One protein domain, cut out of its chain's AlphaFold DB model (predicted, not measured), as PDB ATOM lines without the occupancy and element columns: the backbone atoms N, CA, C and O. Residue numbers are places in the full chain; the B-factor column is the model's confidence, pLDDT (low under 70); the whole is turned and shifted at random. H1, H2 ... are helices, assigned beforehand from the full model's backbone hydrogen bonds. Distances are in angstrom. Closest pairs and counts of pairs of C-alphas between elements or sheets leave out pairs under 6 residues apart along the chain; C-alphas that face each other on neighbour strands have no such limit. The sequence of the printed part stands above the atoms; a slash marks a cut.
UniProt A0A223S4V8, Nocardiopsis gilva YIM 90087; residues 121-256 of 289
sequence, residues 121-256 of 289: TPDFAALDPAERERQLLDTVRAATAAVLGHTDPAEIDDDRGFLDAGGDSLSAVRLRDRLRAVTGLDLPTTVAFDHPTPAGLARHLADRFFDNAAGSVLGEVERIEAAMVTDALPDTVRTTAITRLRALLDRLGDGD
ATOM      1  N   THR A 121      97.909 104.418 132.610       59.94
ATOM      2  CA  THR A 121      98.341 105.428 131.658       59.94
ATOM      3  C   THR A 121      97.466 105.290 130.416       59.94
ATOM      4  O   THR A 121      97.373 104.173 129.892       59.94
ATOM      5  N   PRO A 122      96.748 106.346 129.999       66.00
ATOM      6  CA  PRO A 122      95.935 106.278 128.799       66.00
ATOM      7  C   PRO A 122      96.807 105.889 127.610       66.00
ATOM      8  O   PRO A 122      97.953 106.329 127.505       66.00
ATOM      9  N   ASP A 123      96.272 105.075 126.703       79.12
ATOM     10  CA  ASP A 123      96.895 104.907 125.395       79.12
ATOM     11  C   ASP A 123      96.645 106.184 124.586       79.12
ATOM     12  O   ASP A 123      95.651 106.302 123.867       79.12
ATOM     13  N   PHE A 124      97.523 107.175 124.760       81.94
ATOM     14  CA  PHE A 124      97.397 108.486 124.125       81.94
ATOM     15  C   PHE A 124      97.326 108.387 122.597       81.94
ATOM     16  O   PHE A 124      96.664 109.213 121.968       81.94
ATOM     17  N   ALA A 125      97.952 107.368 121.995       76.81
ATOM     18  CA  ALA A 125      97.941 107.162 120.551       76.81
ATOM     19  C   ALA A 125      96.559 106.725 120.031       76.81
ATOM     20  O   ALA A 125      96.189 107.083 118.914       76.81
ATOM     21  N   ALA A 126      95.782 106.003 120.843       77.06
ATOM     22  CA  ALA A 126      94.454 105.508 120.477       77.06
ATOM     23  C   ALA A 126      93.321 106.535 120.671       77.06
ATOM     24  O   ALA A 126      92.196 106.294 120.229       77.06
ATOM     25  N   LEU A 127      93.593 107.659 121.339       83.12
ATOM     26  CA  LEU A 127      92.611 108.719 121.575       83.12
ATOM     27  C   LEU A 127      92.411 109.595 120.338       83.12
ATOM     28  O   LEU A 127      93.347 109.819 119.560       83.12
ATOM     29  N   ASP A 128      91.197 110.140 120.210       85.75
ATOM     30  CA  ASP A 128      90.925 111.218 119.264       85.75
ATOM     31  C   ASP A 128      91.757 112.475 119.606       85.75
ATOM     32  O   ASP A 128      92.191 112.633 120.753       85.75
ATOM     33  N   PRO A 129      92.019 113.372 118.636       80.69
ATOM     34  CA  PRO A 129      92.931 114.498 118.846       80.69
ATOM     35  C   PRO A 129      92.526 115.431 120.000       80.69
ATOM     36  O   PRO A 129      93.382 115.866 120.769       80.69
ATOM     37  N   ALA A 130      91.228 115.705 120.154       82.00
ATOM     38  CA  ALA A 130      90.719 116.642 121.154       82.00
ATOM     39  C   ALA A 130      90.712 116.044 122.570       82.00
ATOM     40  O   ALA A 130      90.883 116.757 123.561       82.00
ATOM     41  N   GLU A 131      90.497 114.737 122.686       87.88
ATOM     42  CA  GLU A 131      90.619 113.983 123.929       87.88
ATOM     43  C   GLU A 131      92.087 113.800 124.321       87.88
ATOM     44  O   GLU A 131      92.436 113.938 125.494       87.88
ATOM     45  N   ARG A 132      92.966 113.559 123.339       89.19
ATOM     46  CA  ARG A 132      94.411 113.428 123.545       89.19
ATOM     47  C   ARG A 132      95.017 114.702 124.123       89.19
ATOM     48  O   ARG A 132      95.699 114.614 125.140       89.19
ATOM     49  N   GLU A 133      94.767 115.868 123.515       89.69
ATOM     50  CA  GLU A 133      95.295 117.149 124.021       89.69
ATOM     51  C   GLU A 133      94.809 117.411 125.455       89.69
ATOM     52  O   GLU A 133      95.603 117.790 126.315       89.69
ATOM     53  N   ARG A 134      93.538 117.107 125.754       90.50
ATOM     54  CA  ARG A 134      92.961 117.290 127.095       90.50
ATOM     55  C   ARG A 134      93.597 116.379 128.146       90.50
ATOM     56  O   ARG A 134      93.995 116.856 129.203       90.50
ATOM     57  N   GLN A 135      93.745 115.087 127.856       91.06
ATOM     58  CA  GLN A 135      94.376 114.153 128.797       91.06
ATOM     59  C   GLN A 135      95.879 114.414 128.965       91.06
ATOM     60  O   GLN A 135      96.434 114.202 130.048       91.06
ATOM     61  N   LEU A 136      96.553 114.891 127.915       93.19
ATOM     62  CA  LEU A 136      97.940 115.339 128.013       93.19
ATOM     63  C   LEU A 136      98.055 116.608 128.855       93.19
ATOM     64  O   LEU A 136      98.980 116.695 129.657       93.19
ATOM     65  N   LEU A 137      97.107 117.541 128.753       94.44
ATOM     66  CA  LEU A 137      97.064 118.722 129.611       94.44
ATOM     67  C   LEU A 137      96.920 118.340 131.086       94.44
ATOM     68  O   LEU A 137      97.718 118.789 131.910       94.44
ATOM     69  N   ASP A 138      95.989 117.445 131.413       93.06
ATOM     70  CA  ASP A 138      95.829 116.930 132.778       93.06
ATOM     71  C   ASP A 138      97.118 116.260 133.284       93.06
ATOM     72  O   ASP A 138      97.546 116.463 134.424       93.06
ATOM     73  N   THR A 139      97.791 115.507 132.409       93.44
ATOM     74  CA  THR A 139      99.070 114.853 132.712       93.44
ATOM     75  C   THR A 139     100.182 115.870 132.976       93.44
ATOM     76  O   THR A 139     100.933 115.726 133.945       93.44
ATOM     77  N   VAL A 140     100.289 116.910 132.145       94.25
ATOM     78  CA  VAL A 140     101.288 117.975 132.288       94.25
ATOM     79  C   VAL A 140     101.036 118.780 133.557       94.25
ATOM     80  O   VAL A 140     101.973 118.981 134.329       94.25
ATOM     81  N   ARG A 141      99.788 119.166 133.845       94.19
ATOM     82  CA  ARG A 141      99.418 119.843 135.097       94.19
ATOM     83  C   ARG A 141      99.786 119.009 136.318       94.19
ATOM     84  O   ARG A 141     100.427 119.513 137.235       94.19
ATOM     85  N   ALA A 142      99.452 117.718 136.313       90.88
ATOM     86  CA  ALA A 142      99.772 116.820 137.418       90.88
ATOM     87  C   ALA A 142     101.285 116.642 137.615       90.88
ATOM     88  O   ALA A 142     101.767 116.587 138.749       90.88
ATOM     89  N   ALA A 143     102.051 116.564 136.524       91.00
ATOM     90  CA  ALA A 143     103.503 116.470 136.591       91.00
ATOM     91  C   ALA A 143     104.137 117.776 137.101       91.00
ATOM     92  O   ALA A 143     105.000 117.723 137.978       91.00
ATOM     93  N   THR A 144     103.672 118.928 136.616       92.19
ATOM     94  CA  THR A 144     104.118 120.258 137.052       92.19
ATOM     95  C   THR A 144     103.807 120.492 138.528       92.19
ATOM     96  O   THR A 144     104.709 120.842 139.286       92.19
ATOM     97  N   ALA A 145     102.581 120.199 138.968       90.81
ATOM     98  CA  ALA A 145     102.181 120.298 140.370       90.81
ATOM     99  C   ALA A 145     103.080 119.461 141.283       90.81
ATOM    100  O   ALA A 145     103.623 119.972 142.260       90.81
ATOM    101  N   ALA A 146     103.324 118.201 140.917       88.62
ATOM    102  CA  ALA A 146     104.170 117.310 141.703       88.62
ATOM    103  C   ALA A 146     105.629 117.785 141.806       88.62
ATOM    104  O   ALA A 146     106.281 117.549 142.821       88.62
ATOM    105  N   VAL A 147     106.157 118.428 140.761       91.62
ATOM    106  CA  VAL A 147     107.528 118.956 140.744       91.62
ATOM    107  C   VAL A 147     107.648 120.232 141.576       91.62
ATOM    108  O   VAL A 147     108.625 120.382 142.308       91.62
ATOM    109  N   LEU A 148     106.657 121.118 141.478       88.56
ATOM    110  CA  LEU A 148     106.608 122.391 142.200       88.56
ATOM    111  C   LEU A 148     106.109 122.246 143.653       88.56
ATOM    112  O   LEU A 148     106.192 123.189 144.432       88.56
ATOM    113  N   GLY A 149     105.631 121.059 144.043       86.44
ATOM    114  CA  GLY A 149     105.171 120.762 145.402       86.44
ATOM    115  C   GLY A 149     103.707 121.124 145.677       86.44
ATOM    116  O   GLY A 149     103.301 121.150 146.839       86.44
ATOM    117  N   HIS A 150     102.910 121.372 144.637       84.56
ATOM    118  CA  HIS A 150     101.465 121.558 144.756       84.56
ATOM    119  C   HIS A 150     100.766 120.215 144.974       84.56
ATOM    120  O   HIS A 150     101.098 119.206 144.350       84.56
ATOM    121  N   THR A 151      99.782 120.208 145.874       81.50
ATOM    122  CA  THR A 151      98.995 118.997 146.175       81.50
ATOM    123  C   THR A 151      97.845 118.817 145.184       81.50
ATOM    124  O   THR A 151      97.437 117.687 144.926       81.50
ATOM    125  N   ASP A 152      97.358 119.918 144.605       83.62
ATOM    126  CA  ASP A 152      96.275 119.925 143.626       83.62
ATOM    127  C   ASP A 152      96.780 120.395 142.245       83.62
ATOM    128  O   ASP A 152      97.214 121.539 142.101       83.62
ATOM    129  N   PRO A 153      96.720 119.538 141.206       82.94
ATOM    130  CA  PRO A 153      97.010 119.918 139.825       82.94
ATOM    131  C   PRO A 153      96.145 121.056 139.273       82.94
ATOM    132  O   PRO A 153      96.566 121.716 138.326       82.94
ATOM    133  N   ALA A 154      94.957 121.298 139.834       84.69
ATOM    134  CA  ALA A 154      94.082 122.393 139.419       84.69
ATOM    135  C   ALA A 154      94.609 123.782 139.824       84.69
ATOM    136  O   ALA A 154      94.134 124.783 139.295       84.69
ATOM    137  N   GLU A 155      95.600 123.854 140.722       84.12
ATOM    138  CA  GLU A 155      96.292 125.105 141.067       84.12
ATOM    139  C   GLU A 155      97.271 125.569 139.976       84.12
ATOM    140  O   GLU A 155      97.755 126.701 140.019       84.12
ATOM    141  N   ILE A 156      97.575 124.707 139.001       89.19
ATOM    142  CA  ILE A 156      98.460 125.032 137.887       89.19
ATOM    143  C   ILE A 156      97.661 125.735 136.786       89.19
ATOM    144  O   ILE A 156      96.744 125.160 136.202       89.19
ATOM    145  N   ASP A 157      98.042 126.977 136.504       90.25
ATOM    146  CA  ASP A 157      97.513 127.783 135.401       90.25
ATOM    147  C   ASP A 157      98.054 127.273 134.054       90.25
ATOM    148  O   ASP A 157      99.258 127.046 133.906       90.25
ATOM    149  N   ASP A 158      97.159 127.095 133.081       92.69
ATOM    150  CA  ASP A 158      97.450 126.559 131.747       92.69
ATOM    151  C   ASP A 158      98.403 127.402 130.922       92.69
ATOM    152  O   ASP A 158      99.176 126.857 130.128       92.69
ATOM    153  N   ASP A 159      98.315 128.717 131.098       93.38
ATOM    154  CA  ASP A 159      98.984 129.707 130.264       93.38
ATOM    155  C   ASP A 159     100.142 130.381 131.004       93.38
ATOM    156  O   ASP A 159     100.927 131.125 130.412       93.38
ATOM    157  N   ARG A 160     100.301 130.093 132.301       92.12
ATOM    158  CA  ARG A 160     101.444 130.573 133.072       92.12
ATOM    159  C   ARG A 160     102.687 129.750 132.751       92.12
ATOM    160  O   ARG A 160     102.693 128.524 132.849       92.12
ATOM    161  N   GLY A 161     103.769 130.446 132.412       89.38
ATOM    162  CA  GLY A 161     105.062 129.823 132.155       89.38
ATOM    163  C   GLY A 161     105.595 129.066 133.376       89.38
ATOM    164  O   GLY A 161     105.475 129.521 134.513       89.38
ATOM    165  N   PHE A 162     106.242 127.930 133.140       89.44
ATOM    166  CA  PHE A 162     106.797 127.045 134.162       89.44
ATOM    167  C   PHE A 162     107.787 127.766 135.090       89.44
ATOM    168  O   PHE A 162     107.753 127.576 136.305       89.44
ATOM    169  N   LEU A 163     108.631 128.643 134.535       88.31
ATOM    170  CA  LEU A 163     109.558 129.468 135.318       88.31
ATOM    171  C   LEU A 163     108.818 130.526 136.147       88.31
ATOM    172  O   LEU A 163     109.128 130.718 137.322       88.31
ATOM    173  N   ASP A 164     107.793 131.158 135.573       88.94
ATOM    174  CA  ASP A 164     106.968 132.149 136.275       88.94
ATOM    175  C   ASP A 164     106.153 131.518 137.408       88.94
ATOM    176  O   ASP A 164     105.792 132.201 138.367       88.94
ATOM    177  N   ALA A 165     105.858 130.220 137.313       84.31
ATOM    178  CA  ALA A 165     105.227 129.414 138.356       84.31
ATOM    179  C   ALA A 165     106.201 128.979 139.473       84.31
ATOM    180  O   ALA A 165     105.775 128.346 140.436       84.31
ATOM    181  N   GLY A 166     107.485 129.346 139.386       86.06
ATOM    182  CA  GLY A 166     108.508 129.019 140.385       86.06
ATOM    183  C   GLY A 166     109.378 127.811 140.032       86.06
ATOM    184  O   GLY A 166     110.100 127.314 140.893       86.06
ATOM    185  N   GLY A 167     109.319 127.331 138.787       86.88
ATOM    186  CA  GLY A 167     110.201 126.283 138.289       86.88
ATOM    187  C   GLY A 167     111.645 126.754 138.112       86.88
ATOM    188  O   GLY A 167     111.919 127.900 137.761       86.88
ATOM    189  N   ASP A 168     112.583 125.833 138.314       87.88
ATOM    190  CA  ASP A 168     114.010 126.015 138.052       87.88
ATOM    191  C   ASP A 168     114.549 124.940 137.086       87.88
ATOM    192  O   ASP A 168     113.816 124.069 136.604       87.88
ATOM    193  N   SER A 169     115.852 124.980 136.789       88.06
ATOM    194  CA  SER A 169     116.486 124.021 135.875       88.06
ATOM    195  C   SER A 169     116.399 122.571 136.364       88.06
ATOM    196  O   SER A 169     116.260 121.660 135.549       88.06
ATOM    197  N   LEU A 170     116.463 122.327 137.678       87.94
ATOM    198  CA  LEU A 170     116.361 120.973 138.234       87.94
ATOM    199  C   LEU A 170     114.921 120.450 138.141       87.94
ATOM    200  O   LEU A 170     114.686 119.280 137.837       87.94
ATOM    201  N   SER A 171     113.959 121.333 138.372       88.88
ATOM    202  CA  SER A 171     112.530 121.081 138.265       88.88
ATOM    203  C   SER A 171     112.133 120.780 136.819       88.88
ATOM    204  O   SER A 171     111.389 119.832 136.584       88.88
ATOM    205  N   ALA A 172     112.707 121.481 135.837       87.81
ATOM    206  CA  ALA A 172     112.506 121.188 134.416       87.81
ATOM    207  C   ALA A 172     112.959 119.763 134.041       87.81
ATOM    208  O   ALA A 172     112.242 119.038 133.347       87.81
ATOM    209  N   VAL A 173     114.110 119.315 134.558       89.38
ATOM    210  CA  VAL A 173     114.607 117.941 134.348       89.38
ATOM    211  C   VAL A 173     113.663 116.908 134.969       89.38
ATOM    212  O   VAL A 173     113.320 115.920 134.320       89.38
ATOM    213  N   ARG A 174     113.184 117.153 136.196       89.62
ATOM    214  CA  ARG A 174     112.220 116.271 136.877       89.62
ATOM    215  C   ARG A 174     110.878 116.203 136.150       89.62
ATOM    216  O   ARG A 174     110.295 115.124 136.059       89.62
ATOM    217  N   LEU A 175     110.401 117.336 135.628       91.38
ATOM    218  CA  LEU A 175     109.186 117.409 134.821       91.38
ATOM    219  C   LEU A 175     109.339 116.561 133.555       91.38
ATOM    220  O   LEU A 175     108.505 115.693 133.306       91.38
ATOM    221  N   ARG A 176     110.440 116.742 132.815       91.88
ATOM    222  CA  ARG A 176     110.768 115.924 131.637       91.88
ATOM    223  C   ARG A 176     110.784 114.434 131.975       91.88
ATOM    224  O   ARG A 176     110.154 113.655 131.268       91.88
ATOM    225  N   ASP A 177     111.481 114.029 133.035       90.69
ATOM    226  CA  ASP A 177     111.590 112.615 133.417       90.69
ATOM    227  C   ASP A 177     110.233 112.000 133.745       90.69
ATOM    228  O   ASP A 177     109.934 110.876 133.336       90.69
ATOM    229  N   ARG A 178     109.384 112.760 134.436       91.00
ATOM    230  CA  ARG A 178     108.030 112.330 134.770       91.00
ATOM    231  C   ARG A 178     107.145 112.222 133.533       91.00
ATOM    232  O   ARG A 178     106.429 111.236 133.403       91.00
ATOM    233  N   LEU A 179     107.222 113.187 132.618       90.75
ATOM    234  CA  LEU A 179     106.490 113.131 131.354       90.75
ATOM    235  C   LEU A 179     106.955 111.954 130.503       90.75
ATOM    236  O   LEU A 179     106.113 111.180 130.071       90.75
ATOM    237  N   ARG A 180     108.266 111.736 130.358       89.19
ATOM    238  CA  ARG A 180     108.833 110.578 129.650       89.19
ATOM    239  C   ARG A 180     108.358 109.247 130.234       89.19
ATOM    240  O   ARG A 180     108.051 108.330 129.481       89.19
ATOM    241  N   ALA A 181     108.276 109.134 131.560       85.31
ATOM    242  CA  ALA A 181     107.801 107.918 132.219       85.31
ATOM    243  C   ALA A 181     106.317 107.618 131.939       85.31
ATOM    244  O   ALA A 181     105.923 106.454 131.932       85.31
ATOM    245  N   VAL A 182     105.500 108.653 131.718       87.44
ATOM    246  CA  VAL A 182     104.063 108.513 131.448       87.44
ATOM    247  C   VAL A 182     103.795 108.379 129.946       87.44
ATOM    248  O   VAL A 182     103.073 107.486 129.524       87.44
ATOM    249  N   THR A 183     104.382 109.228 129.111       88.00
ATOM    250  CA  THR A 183     104.098 109.258 127.669       88.00
ATOM    251  C   THR A 183     104.931 108.256 126.874       88.00
ATOM    252  O   THR A 183     104.554 107.895 125.764       88.00
ATOM    253  N   GLY A 184     106.081 107.818 127.394       85.31
ATOM    254  CA  GLY A 184     107.035 106.990 126.654       85.31
ATOM    255  C   GLY A 184     107.759 107.725 125.518       85.31
ATOM    256  O   GLY A 184     108.570 107.111 124.826       85.31
ATOM    257  N   LEU A 185     107.500 109.024 125.324       86.19
ATOM    258  CA  LEU A 185     108.170 109.837 124.312       86.19
ATOM    259  C   LEU A 185     109.596 110.173 124.751       86.19
ATOM    260  O   LEU A 185     109.850 110.469 125.920       86.19
ATOM    261  N   ASP A 186     110.524 110.184 123.796       84.19
ATOM    262  CA  ASP A 186     111.847 110.748 124.033       84.19
ATOM    263  C   ASP A 186     111.763 112.276 123.948       84.19
ATOM    264  O   ASP A 186     111.407 112.839 122.906       84.19
ATOM    265  N   LEU A 187     112.017 112.935 125.080       86.38
ATOM    266  CA  LEU A 187     111.838 114.374 125.255       86.38
ATOM    267  C   LEU A 187     113.193 115.037 125.539       86.38
ATOM    268  O   LEU A 187     113.890 114.612 126.471       86.38
ATOM    269  N   PRO A 188     113.570 116.097 124.801       87.12
ATOM    270  CA  PRO A 188     114.799 116.829 125.070       87.12
ATOM    271  C   PRO A 188     114.735 117.534 126.433       87.12
ATOM    272  O   PRO A 188     113.670 117.869 126.949       87.12
ATOM    273  N   THR A 189     115.897 117.807 127.026       79.62
ATOM    274  CA  THR A 189     116.006 118.572 128.286       79.62
ATOM    275  C   THR A 189     115.464 119.993 128.190       79.62
ATOM    276  O   THR A 189     115.138 120.583 129.216       79.62
ATOM    277  N   THR A 190     115.371 120.542 126.980       88.69
ATOM    278  CA  THR A 190     114.891 121.900 126.714       88.69
ATOM    279  C   THR A 190     113.372 121.993 126.611       88.69
ATOM    280  O   THR A 190     112.854 123.100 126.577       88.69
ATOM    281  N   VAL A 191     112.637 120.871 126.637       88.69
ATOM    282  CA  VAL A 191     111.202 120.843 126.302       88.69
ATOM    283  C   VAL A 191     110.344 121.787 127.158       88.69
ATOM    284  O   VAL A 191     109.424 122.414 126.648       88.69
ATOM    285  N   ALA A 192     110.677 121.948 128.442       86.31
ATOM    286  CA  ALA A 192     109.974 122.858 129.352       86.31
ATOM    287  C   ALA A 192     110.324 124.344 129.129       86.31
ATOM    288  O   ALA A 192     109.668 125.217 129.685       86.31
ATOM    289  N   PHE A 193     111.372 124.638 128.359       87.38
ATOM    290  CA  PHE A 193     111.755 125.990 127.945       87.38
ATOM    291  C   PHE A 193     111.201 126.322 126.560       87.38
ATOM    292  O   PHE A 193     110.716 127.429 126.352       87.38
ATOM    293  N   ASP A 194     111.235 125.352 125.645       90.25
ATOM    294  CA  ASP A 194     110.691 125.483 124.291       90.25
ATOM    295  C   ASP A 194     109.158 125.603 124.325       90.25
ATOM    296  O   ASP A 194     108.555 126.357 123.559       90.25
ATOM    297  N   HIS A 195     108.529 124.911 125.279       94.00
ATOM    298  CA  HIS A 195     107.095 124.943 125.540       94.00
ATOM    299  C   HIS A 195     106.852 125.283 127.018       94.00
ATOM    300  O   HIS A 195     106.642 124.386 127.839       94.00
ATOM    301  N   PRO A 196     106.916 126.577 127.386       92.31
ATOM    302  CA  PRO A 196     106.969 126.990 128.782       92.31
ATOM    303  C   PRO A 196     105.635 126.857 129.511       92.31
ATOM    304  O   PRO A 196     105.637 126.782 130.734       92.31
ATOM    305  N   THR A 197     104.504 126.840 128.809       95.50
ATOM    306  CA  THR A 197     103.183 126.750 129.437       95.50
ATOM    307  C   THR A 197     102.672 125.306 129.433       95.50
ATOM    308  O   THR A 197     102.942 124.570 128.476       95.50
ATOM    309  N   PRO A 198     101.914 124.870 130.457       93.50
ATOM    310  CA  PRO A 198     101.278 123.555 130.463       93.50
ATOM    311  C   PRO A 198     100.458 123.258 129.200       93.50
ATOM    312  O   PRO A 198     100.602 122.176 128.629       93.50
ATOM    313  N   ALA A 199      99.672 124.226 128.714       92.94
ATOM    314  CA  ALA A 199      98.907 124.088 127.475       92.94
ATOM    315  C   ALA A 199      99.804 123.950 126.234       92.94
ATOM    316  O   ALA A 199      99.550 123.109 125.371       92.94
ATOM    317  N   GLY A 200     100.879 124.740 126.149       93.81
ATOM    318  CA  GLY A 200     101.836 124.660 125.046       93.81
ATOM    319  C   GLY A 200     102.569 123.319 125.010       93.81
ATOM    320  O   GLY A 200     102.730 122.724 123.944       93.81
ATOM    321  N   LEU A 201     102.960 122.812 126.180       93.56
ATOM    322  CA  LEU A 201     103.634 121.525 126.310       93.56
ATOM    323  C   LEU A 201     102.695 120.356 125.989       93.56
ATOM    324  O   LEU A 201     103.103 119.426 125.299       93.56
ATOM    325  N   ALA A 202     101.435 120.407 126.425       93.69
ATOM    326  CA  ALA A 202     100.437 119.387 126.102       93.69
ATOM    327  C   ALA A 202     100.190 119.269 124.590       93.69
ATOM    328  O   ALA A 202     100.172 118.157 124.058       93.69
ATOM    329  N   ARG A 203     100.079 120.406 123.894       92.75
ATOM    330  CA  ARG A 203      99.933 120.447 122.433       92.75
ATOM    331  C   ARG A 203     101.144 119.857 121.722       92.75
ATOM    332  O   ARG A 203     100.985 118.975 120.888       92.75
ATOM    333  N   HIS A 204     102.349 120.253 122.133       92.00
ATOM    334  CA  HIS A 204     103.576 119.681 121.586       92.00
ATOM    335  C   HIS A 204     103.628 118.155 121.753       92.00
ATOM    336  O   HIS A 204     103.979 117.433 120.822       92.00
ATOM    337  N   LEU A 205     103.245 117.634 122.922       92.19
ATOM    338  CA  LEU A 205     103.181 116.187 123.141       92.19
ATOM    339  C   LEU A 205     102.144 115.518 122.222       92.19
ATOM    340  O   LEU A 205     102.417 114.437 121.703       92.19
ATOM    341  N   ALA A 206     100.986 116.147 121.993       88.94
ATOM    342  CA  ALA A 206      99.949 115.626 121.102       88.94
ATOM    343  C   ALA A 206     100.441 115.514 119.649       88.94
ATOM    344  O   ALA A 206     100.238 114.467 119.024       88.94
ATOM    345  N   ASP A 207     101.149 116.540 119.168       87.12
ATOM    346  CA  ASP A 207     101.772 116.571 117.841       87.12
ATOM    347  C   ASP A 207     102.833 115.472 117.712       87.12
ATOM    348  O   ASP A 207     102.839 114.702 116.756       87.12
ATOM    349  N   ARG A 208     103.670 115.288 118.739       86.56
ATOM    350  CA  ARG A 208     104.693 114.227 118.759       86.56
ATOM    351  C   ARG A 208     104.095 112.821 118.707       86.56
ATOM    352  O   ARG A 208     104.682 111.933 118.089       86.56
ATOM    353  N   PHE A 209     102.936 112.598 119.328       82.69
ATOM    354  CA  PHE A 209     102.206 111.334 119.190       82.69
ATOM    355  C   PHE A 209     101.618 111.147 117.788       82.69
ATOM    356  O   PHE A 209     101.568 110.012 117.311       82.69
ATOM    357  N   PHE A 210     101.189 112.225 117.126       74.62
ATOM    358  CA  PHE A 210     100.739 112.175 115.737       74.62
ATOM    359  C   PHE A 210     101.897 111.856 114.784       74.62
ATOM    360  O   PHE A 210     101.799 110.892 114.027       74.62
ATOM    361  N   ASP A 211     103.017 112.568 114.891       76.69
ATOM    362  CA  ASP A 211     104.209 112.348 114.063       76.69
ATOM    363  C   ASP A 211     104.778 110.939 114.237       76.69
ATOM    364  O   ASP A 211     105.169 110.291 113.270       76.69
ATOM    365  N   ASN A 212     104.802 110.429 115.472       71.69
ATOM    366  CA  ASN A 212     105.280 109.077 115.739       71.69
ATOM    367  C   ASN A 212     104.341 108.011 115.150       71.69
ATOM    368  O   ASN A 212     104.802 107.015 114.593       71.69
ATOM    369  N   ALA A 213     103.023 108.223 115.226       68.50
ATOM    370  CA  ALA A 213     102.054 107.338 114.586       68.50
ATOM    371  C   ALA A 213     102.182 107.383 113.055       68.50
ATOM    372  O   ALA A 213     102.222 106.331 112.417       68.50
ATOM    373  N   ALA A 214     102.322 108.575 112.470       62.81
ATOM    374  CA  ALA A 214     102.539 108.760 111.038       62.81
ATOM    375  C   ALA A 214     103.847 108.096 110.574       62.81
ATOM    376  O   ALA A 214     103.834 107.326 109.614       62.81
ATOM    377  N   GLY A 215     104.951 108.296 111.299       65.94
ATOM    378  CA  GLY A 215     106.236 107.649 111.031       65.94
ATOM    379  C   GLY A 215     106.179 106.123 111.152       65.94
ATOM    380  O   GLY A 215     106.742 105.417 110.318       65.94
ATOM    381  N   SER A 216     105.442 105.589 112.133       73.94
ATOM    382  CA  SER A 216     105.226 104.142 112.263       73.94
ATOM    383  C   SER A 216     104.419 103.567 111.098       73.94
ATOM    384  O   SER A 216     104.710 102.457 110.654       73.94
ATOM    385  N   VAL A 217     103.403 104.285 110.614       76.75
ATOM    386  CA  VAL A 217     102.597 103.856 109.461       76.75
ATOM    387  C   VAL A 217     103.431 103.901 108.181       76.75
ATOM    388  O   VAL A 217     103.437 102.923 107.438       76.75
ATOM    389  N   LEU A 218     104.181 104.981 107.946       74.56
ATOM    390  CA  LEU A 218     105.062 105.100 106.781       74.56
ATOM    391  C   LEU A 218     106.159 104.026 106.781       74.56
ATOM    392  O   LEU A 218     106.365 103.373 105.763       74.56
ATOM    393  N   GLY A 219     106.768 103.731 107.933       70.44
ATOM    394  CA  GLY A 219     107.741 102.639 108.048       70.44
ATOM    395  C   GLY A 219     107.147 101.239 107.814       70.44
ATOM    396  O   GLY A 219     107.841 100.337 107.341       70.44
ATOM    397  N   GLU A 220     105.862 101.024 108.119       78.75
ATOM    398  CA  GLU A 220     105.149  99.792 107.750       78.75
ATOM    399  C   GLU A 220     104.943  99.707 106.233       78.75
ATOM    400  O   GLU A 220     105.160  98.650 105.638       78.75
ATOM    401  N   VAL A 221     104.573 100.826 105.604       84.69
ATOM    402  CA  VAL A 221     104.390 100.924 104.152       84.69
ATOM    403  C   VAL A 221     105.701 100.650 103.417       84.69
ATOM    404  O   VAL A 221     105.712  99.796 102.536       84.69
ATOM    405  N   GLU A 222     106.811 101.267 103.826       81.75
ATOM    406  CA  GLU A 222     108.143 101.023 103.249       81.75
ATOM    407  C   GLU A 222     108.567  99.551 103.378       81.75
ATOM    408  O   GLU A 222     109.130  98.962 102.453       81.75
ATOM    409  N   ARG A 223     108.259  98.903 104.510       81.12
ATOM    410  CA  ARG A 223     108.563  97.477 104.703       81.12
ATOM    411  C   ARG A 223     107.731  96.584 103.790       81.12
ATOM    412  O   ARG A 223     108.255  95.608 103.248       81.12
ATOM    413  N   ILE A 224     106.445  96.900 103.631       85.00
ATOM    414  CA  ILE A 224     105.558  96.201 102.698       85.00
ATOM    415  C   ILE A 224     106.063  96.400 101.267       85.00
ATOM    416  O   ILE A 224     106.162  95.423 100.528       85.00
ATOM    417  N   GLU A 225     106.438  97.621 100.887       83.88
ATOM    418  CA  GLU A 225     107.008  97.936  99.578       83.88
ATOM    419  C   GLU A 225     108.279  97.118  99.310       83.88
ATOM    420  O   GLU A 225     108.342  96.397  98.314       83.88
ATOM    421  N   ALA A 226     109.244  97.116 100.232       82.62
ATOM    422  CA  ALA A 226     110.476  96.338 100.101       82.62
ATOM    423  C   ALA A 226     110.212  94.827  99.951       82.62
ATOM    424  O   ALA A 226     110.843  94.149  99.131       82.62
ATOM    425  N   ALA A 227     109.248  94.285 100.702       82.12
ATOM    426  CA  ALA A 227     108.845  92.882 100.598       82.12
ATOM    427  C   ALA A 227     108.127  92.561  99.272       82.12
ATOM    428  O   ALA A 227     108.204  91.431  98.794       82.12
ATOM    429  N   MET A 228     107.443  93.539  98.666       80.00
ATOM    430  CA  MET A 228     106.786  93.400  97.360       80.00
ATOM    431  C   MET A 228     107.750  93.598  96.183       80.00
ATOM    432  O   MET A 228     107.562  92.971  95.146       80.00
ATOM    433  N   VAL A 229     108.777  94.439  96.295       78.81
ATOM    434  CA  VAL A 229     109.746  94.669  95.203       78.81
ATOM    435  C   VAL A 229     110.751  93.523  95.097       78.81
ATOM    436  O   VAL A 229     111.190  93.165  94.005       78.81
ATOM    437  N   THR A 230     111.097  92.908  96.225       71.31
ATOM    438  CA  THR A 230     111.968  91.732  96.242       71.31
ATOM    439  C   THR A 230     111.194  90.465  95.857       71.31
ATOM    440  O   THR A 230     109.999  90.320  96.132       71.31
ATOM    441  N   ASP A 231     111.870  89.488  95.244       71.19
ATOM    442  CA  ASP A 231     111.285  88.160  94.977       71.19
ATOM    443  C   ASP A 231     111.266  87.266  96.237       71.19
ATOM    444  O   ASP A 231     111.368  86.045  96.190       71.19
ATOM    445  N   ALA A 232     111.196  87.901  97.410       71.69
ATOM    446  CA  ALA A 232     111.274  87.250  98.711       71.69
ATOM    447  C   ALA A 232     109.954  86.576  99.120       71.69
ATOM    448  O   ALA A 232     109.940  85.749 100.034       71.69
ATOM    449  N   LEU A 233     108.840  86.929  98.468       78.88
ATOM    450  CA  LEU A 233     107.507  86.433  98.794       78.88
ATOM    451  C   LEU A 233     106.972  85.468  97.727       78.88
ATOM    452  O   LEU A 233     107.021  85.788  96.540       78.88
ATOM    453  N   PRO A 234     106.351  84.345  98.132       88.25
ATOM    454  CA  PRO A 234     105.609  83.485  97.213       88.25
ATOM    455  C   PRO A 234     104.463  84.231  96.506       88.25
ATOM    456  O   PRO A 234     103.760  85.035  97.127       88.25
ATOM    457  N   ASP A 235     104.186  83.888  95.244       86.19
ATOM    458  CA  ASP A 235     103.145  84.521  94.409       86.19
ATOM    459  C   ASP A 235     101.745  84.542  95.043       86.19
ATOM    460  O   ASP A 235     100.966  85.482  94.849       86.19
ATOM    461  N   THR A 236     101.409  83.528  95.842       89.06
ATOM    462  CA  THR A 236     100.127  83.444  96.558       89.06
ATOM    463  C   THR A 236     100.005  84.516  97.640       89.06
ATOM    464  O   THR A 236      98.941  85.122  97.807       89.06
ATOM    465  N   VAL A 237     101.102  84.797  98.348       87.25
ATOM    466  CA  VAL A 237     101.185  85.838  99.380       87.25
ATOM    467  C   VAL A 237     101.157  87.215  98.729       87.25
ATOM    468  O   VAL A 237     100.368  88.063  99.144       87.25
ATOM    469  N   ARG A 238     101.931  87.408  97.654       85.56
ATOM    470  CA  ARG A 238     101.955  88.635  96.843       85.56
ATOM    471  C   ARG A 238     100.557  89.007  96.340       85.56
ATOM    472  O   ARG A 238     100.088  90.122  96.558       85.56
ATOM    473  N   THR A 239      99.854  88.048  95.739       89.50
ATOM    474  CA  THR A 239      98.484  88.242  95.236       89.50
ATOM    475  C   THR A 239      97.518  88.630  96.358       89.50
ATOM    476  O   THR A 239      96.750  89.581  96.220       89.50
ATOM    477  N   THR A 240      97.592  87.939  97.499       90.38
ATOM    478  CA  THR A 240      96.736  88.215  98.665       90.38
ATOM    479  C   THR A 240      96.994  89.609  99.241       90.38
ATOM    480  O   THR A 240      96.044  90.326  99.564       90.38
ATOM    481  N   ALA A 241      98.263  90.014  99.343       86.94
ATOM    482  CA  ALA A 241      98.659  91.333  99.822       86.94
ATOM    483  C   ALA A 241      98.120  92.451  98.914       86.94
ATOM    484  O   ALA A 241      97.488  93.380  99.411       86.94
ATOM    485  N   ILE A 242      98.261  92.316  97.590       88.94
ATOM    486  CA  ILE A 242      97.723  93.277  96.610       88.94
ATOM    487  C   ILE A 242      96.204  93.433  96.761       88.94
ATOM    488  O   ILE A 242      95.694  94.554  96.781       88.94
ATOM    489  N   THR A 243      95.462  92.329  96.896       93.12
ATOM    490  CA  THR A 243      94.005  92.382  97.099       93.12
ATOM    491  C   THR A 243      93.636  93.122  98.385       93.12
ATOM    492  O   THR A 243      92.706  93.929  98.383       93.12
ATOM    493  N   ARG A 244      94.361  92.877  99.482       90.38
ATOM    494  CA  ARG A 244      94.114  93.541 100.768       90.38
ATOM    495  C   ARG A 244      94.443  95.032 100.728       90.38
ATOM    496  O   ARG A 244      93.656  95.816 101.247       90.38
ATOM    497  N   LEU A 245      95.546  95.416 100.086       89.69
ATOM    498  CA  LEU A 245      95.939  96.818  99.919       89.69
ATOM    499  C   LEU A 245      94.921  97.595  99.080       89.69
ATOM    500  O   LEU A 245      94.526  98.685  99.476       89.69
ATOM    501  N   ARG A 246      94.416  97.019  97.979       88.50
ATOM    502  CA  ARG A 246      93.343  97.642  97.180       88.50
ATOM    503  C   ARG A 246      92.066  97.856  97.988       88.50
ATOM    504  O   ARG A 246      91.532  98.953  97.985       88.50
ATOM    505  N   ALA A 247      91.627  96.847  98.742       87.19
ATOM    506  CA  ALA A 247      90.450  96.979  99.602       87.19
ATOM    507  C   ALA A 247      90.628  98.049 100.697       87.19
ATOM    508  O   ALA A 247      89.663  98.693 101.100       87.19
ATOM    509  N   LEU A 248      91.855  98.233 101.193       87.19
ATOM    510  CA  LEU A 248      92.189  99.283 102.153       87.19
ATOM    511  C   LEU A 248      92.193 100.673 101.496       87.19
ATOM    512  O   LEU A 248      91.645 101.603 102.080       87.19
ATOM    513  N   LEU A 249      92.738 100.802 100.283       85.94
ATOM    514  CA  LEU A 249      92.701 102.041  99.500       85.94
ATOM    515  C   LEU A 249      91.274 102.452  99.130       85.94
ATOM    516  O   LEU A 249      90.954 103.624  99.268       85.94
ATOM    517  N   ASP A 250      90.411 101.513  98.737       87.25
ATOM    518  CA  ASP A 250      88.996 101.803  98.465       87.25
ATOM    519  C   ASP A 250      88.300 102.324  99.732       87.25
ATOM    520  O   ASP A 250      87.617 103.343  99.714       87.25
ATOM    521  N   ARG A 251      88.554 101.677 100.876       81.19
ATOM    522  CA  ARG A 251      87.967 102.058 102.165       81.19
ATOM    523  C   ARG A 251      88.470 103.408 102.698       81.19
ATOM    524  O   ARG A 251      87.746 104.059 103.443       81.19
ATOM    525  N   LEU A 252      89.696 103.809 102.361       79.81
ATOM    526  CA  LEU A 252      90.245 105.137 102.675       79.81
ATOM    527  C   LEU A 252      89.830 106.198 101.640       79.81
ATOM    528  O   LEU A 252      89.705 107.375 101.971       79.81
ATOM    529  N   GLY A 253      89.614 105.784 100.391       65.38
ATOM    530  CA  GLY A 253      89.211 106.635  99.273       65.38
ATOM    531  C   GLY A 253      87.786 107.172  99.389       65.38
ATOM    532  O   GLY A 253      87.523 108.258  98.885       65.38
ATOM    533  N   ASP A 254      86.909 106.482 100.119       61.16
ATOM    534  CA  ASP A 254      85.542 106.938 100.407       61.16
ATOM    535  C   ASP A 254      85.472 108.136 101.389       61.16
ATOM    536  O   ASP A 254      84.378 108.631 101.656       61.16
ATOM    537  N   GLY A 255      86.607 108.608 101.938       53.94
ATOM    538  CA  GLY A 255      86.633 109.588 103.036       53.94
ATOM    539  C   GLY A 255      87.318 110.943 102.805       53.94
ATOM    540  O   GLY A 255      86.781 111.932 103.286       53.94
ATOM    541  N   ASP A 256      88.487 111.026 102.153       54.00
ATOM    542  CA  ASP A 256      89.295 112.280 102.216       54.00
ATOM    543  C   ASP A 256      90.414 112.421 101.150       54.00
ATOM    544  O   ASP A 256      90.961 113.491 100.902       54.00
TER     545      ASP A 256
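What this domain is: This is residues 121 to 256 of the 289 residues of a protein of Nocardiopsis gilva YIM 90087 (UniProt A0A223S4V8). A head of helices at one end of a long rod is made by H1, H2, the short H3 and the first turns of H4; H4 then runs out of it as a long arm, and at the arm's far end H5 folds back to make an open V with it. Residues 214 to 223 of H4, 230 to 236 and 243 to 256 stand free, and the unnamed stretch 149 to 168 lies at the head's end of the rod. The printed part has 136 residues with five named helices, in the order H1, H2, H3, H4, H5, and no named strand: its class is all helix. The whole is loose, with a radius of gyration of the C-alphas of 20.7 A, and spans 64 by 30 by 23 A.

How they stand to each other: H1, residues 129 to 148, touches H2, residues 169 to 183, with its residues 139 to 148 alone. Their closest C-alphas, those of Val 147 and Ser 171, are 6.0 A apart; the two form a helical hairpin, opposite ways at a steep tilt of 40 degrees. H2, with residues 172 to 176 alone, touches H3, residues 191 to 194; the closest C-alphas are those of Ala 172 and Ala 192, 5.9 A apart. H4, residues 198 to 229, touches H1 with residues 198 to 206 alone, the closest C-alphas being those of Leu 137 and Ala 202 at 4.9 A; they run opposite ways at a steep tilt of 54 degrees. H2 and H4 are only just apart, 8.3 A at the closest. H5, residues 235 to 253, is close to H4 but not clearly touching: the closest C-alphas, those of Met 228 and Arg 238, are 6.8 A apart. H4 and H5 run opposite ways at a tilt of 36 degrees, only just steep. Every O i to N i+4 pair is within hydrogen-bond range in H1, H2, H4 and H5; H3 is too short for such a pair.

Where its parts are: H1 begins at C-alpha 129 (92.931, 114.498, 118.846) and is 28.2 A long. H2 is 20.9 A long, and H3 has four residues. H4, the longest, runs 46.4 A from C-alpha 198 (101.278, 123.555, 130.463) to C-alpha 229. H5 is 26.6 A long and ends at C-alpha 253 (89.211, 106.635, 99.273).

The domain as a whole: The two C-alphas farthest apart, those of Gly 166 and Asp 235, are 64.2 A apart. The printed part has no cut. The link from H1 to H2 is long, with 20 residues. The mean pLDDT of the printed part is 84.9; residues 121 to 122, 213 to 215 and 253 to 256 are under 70.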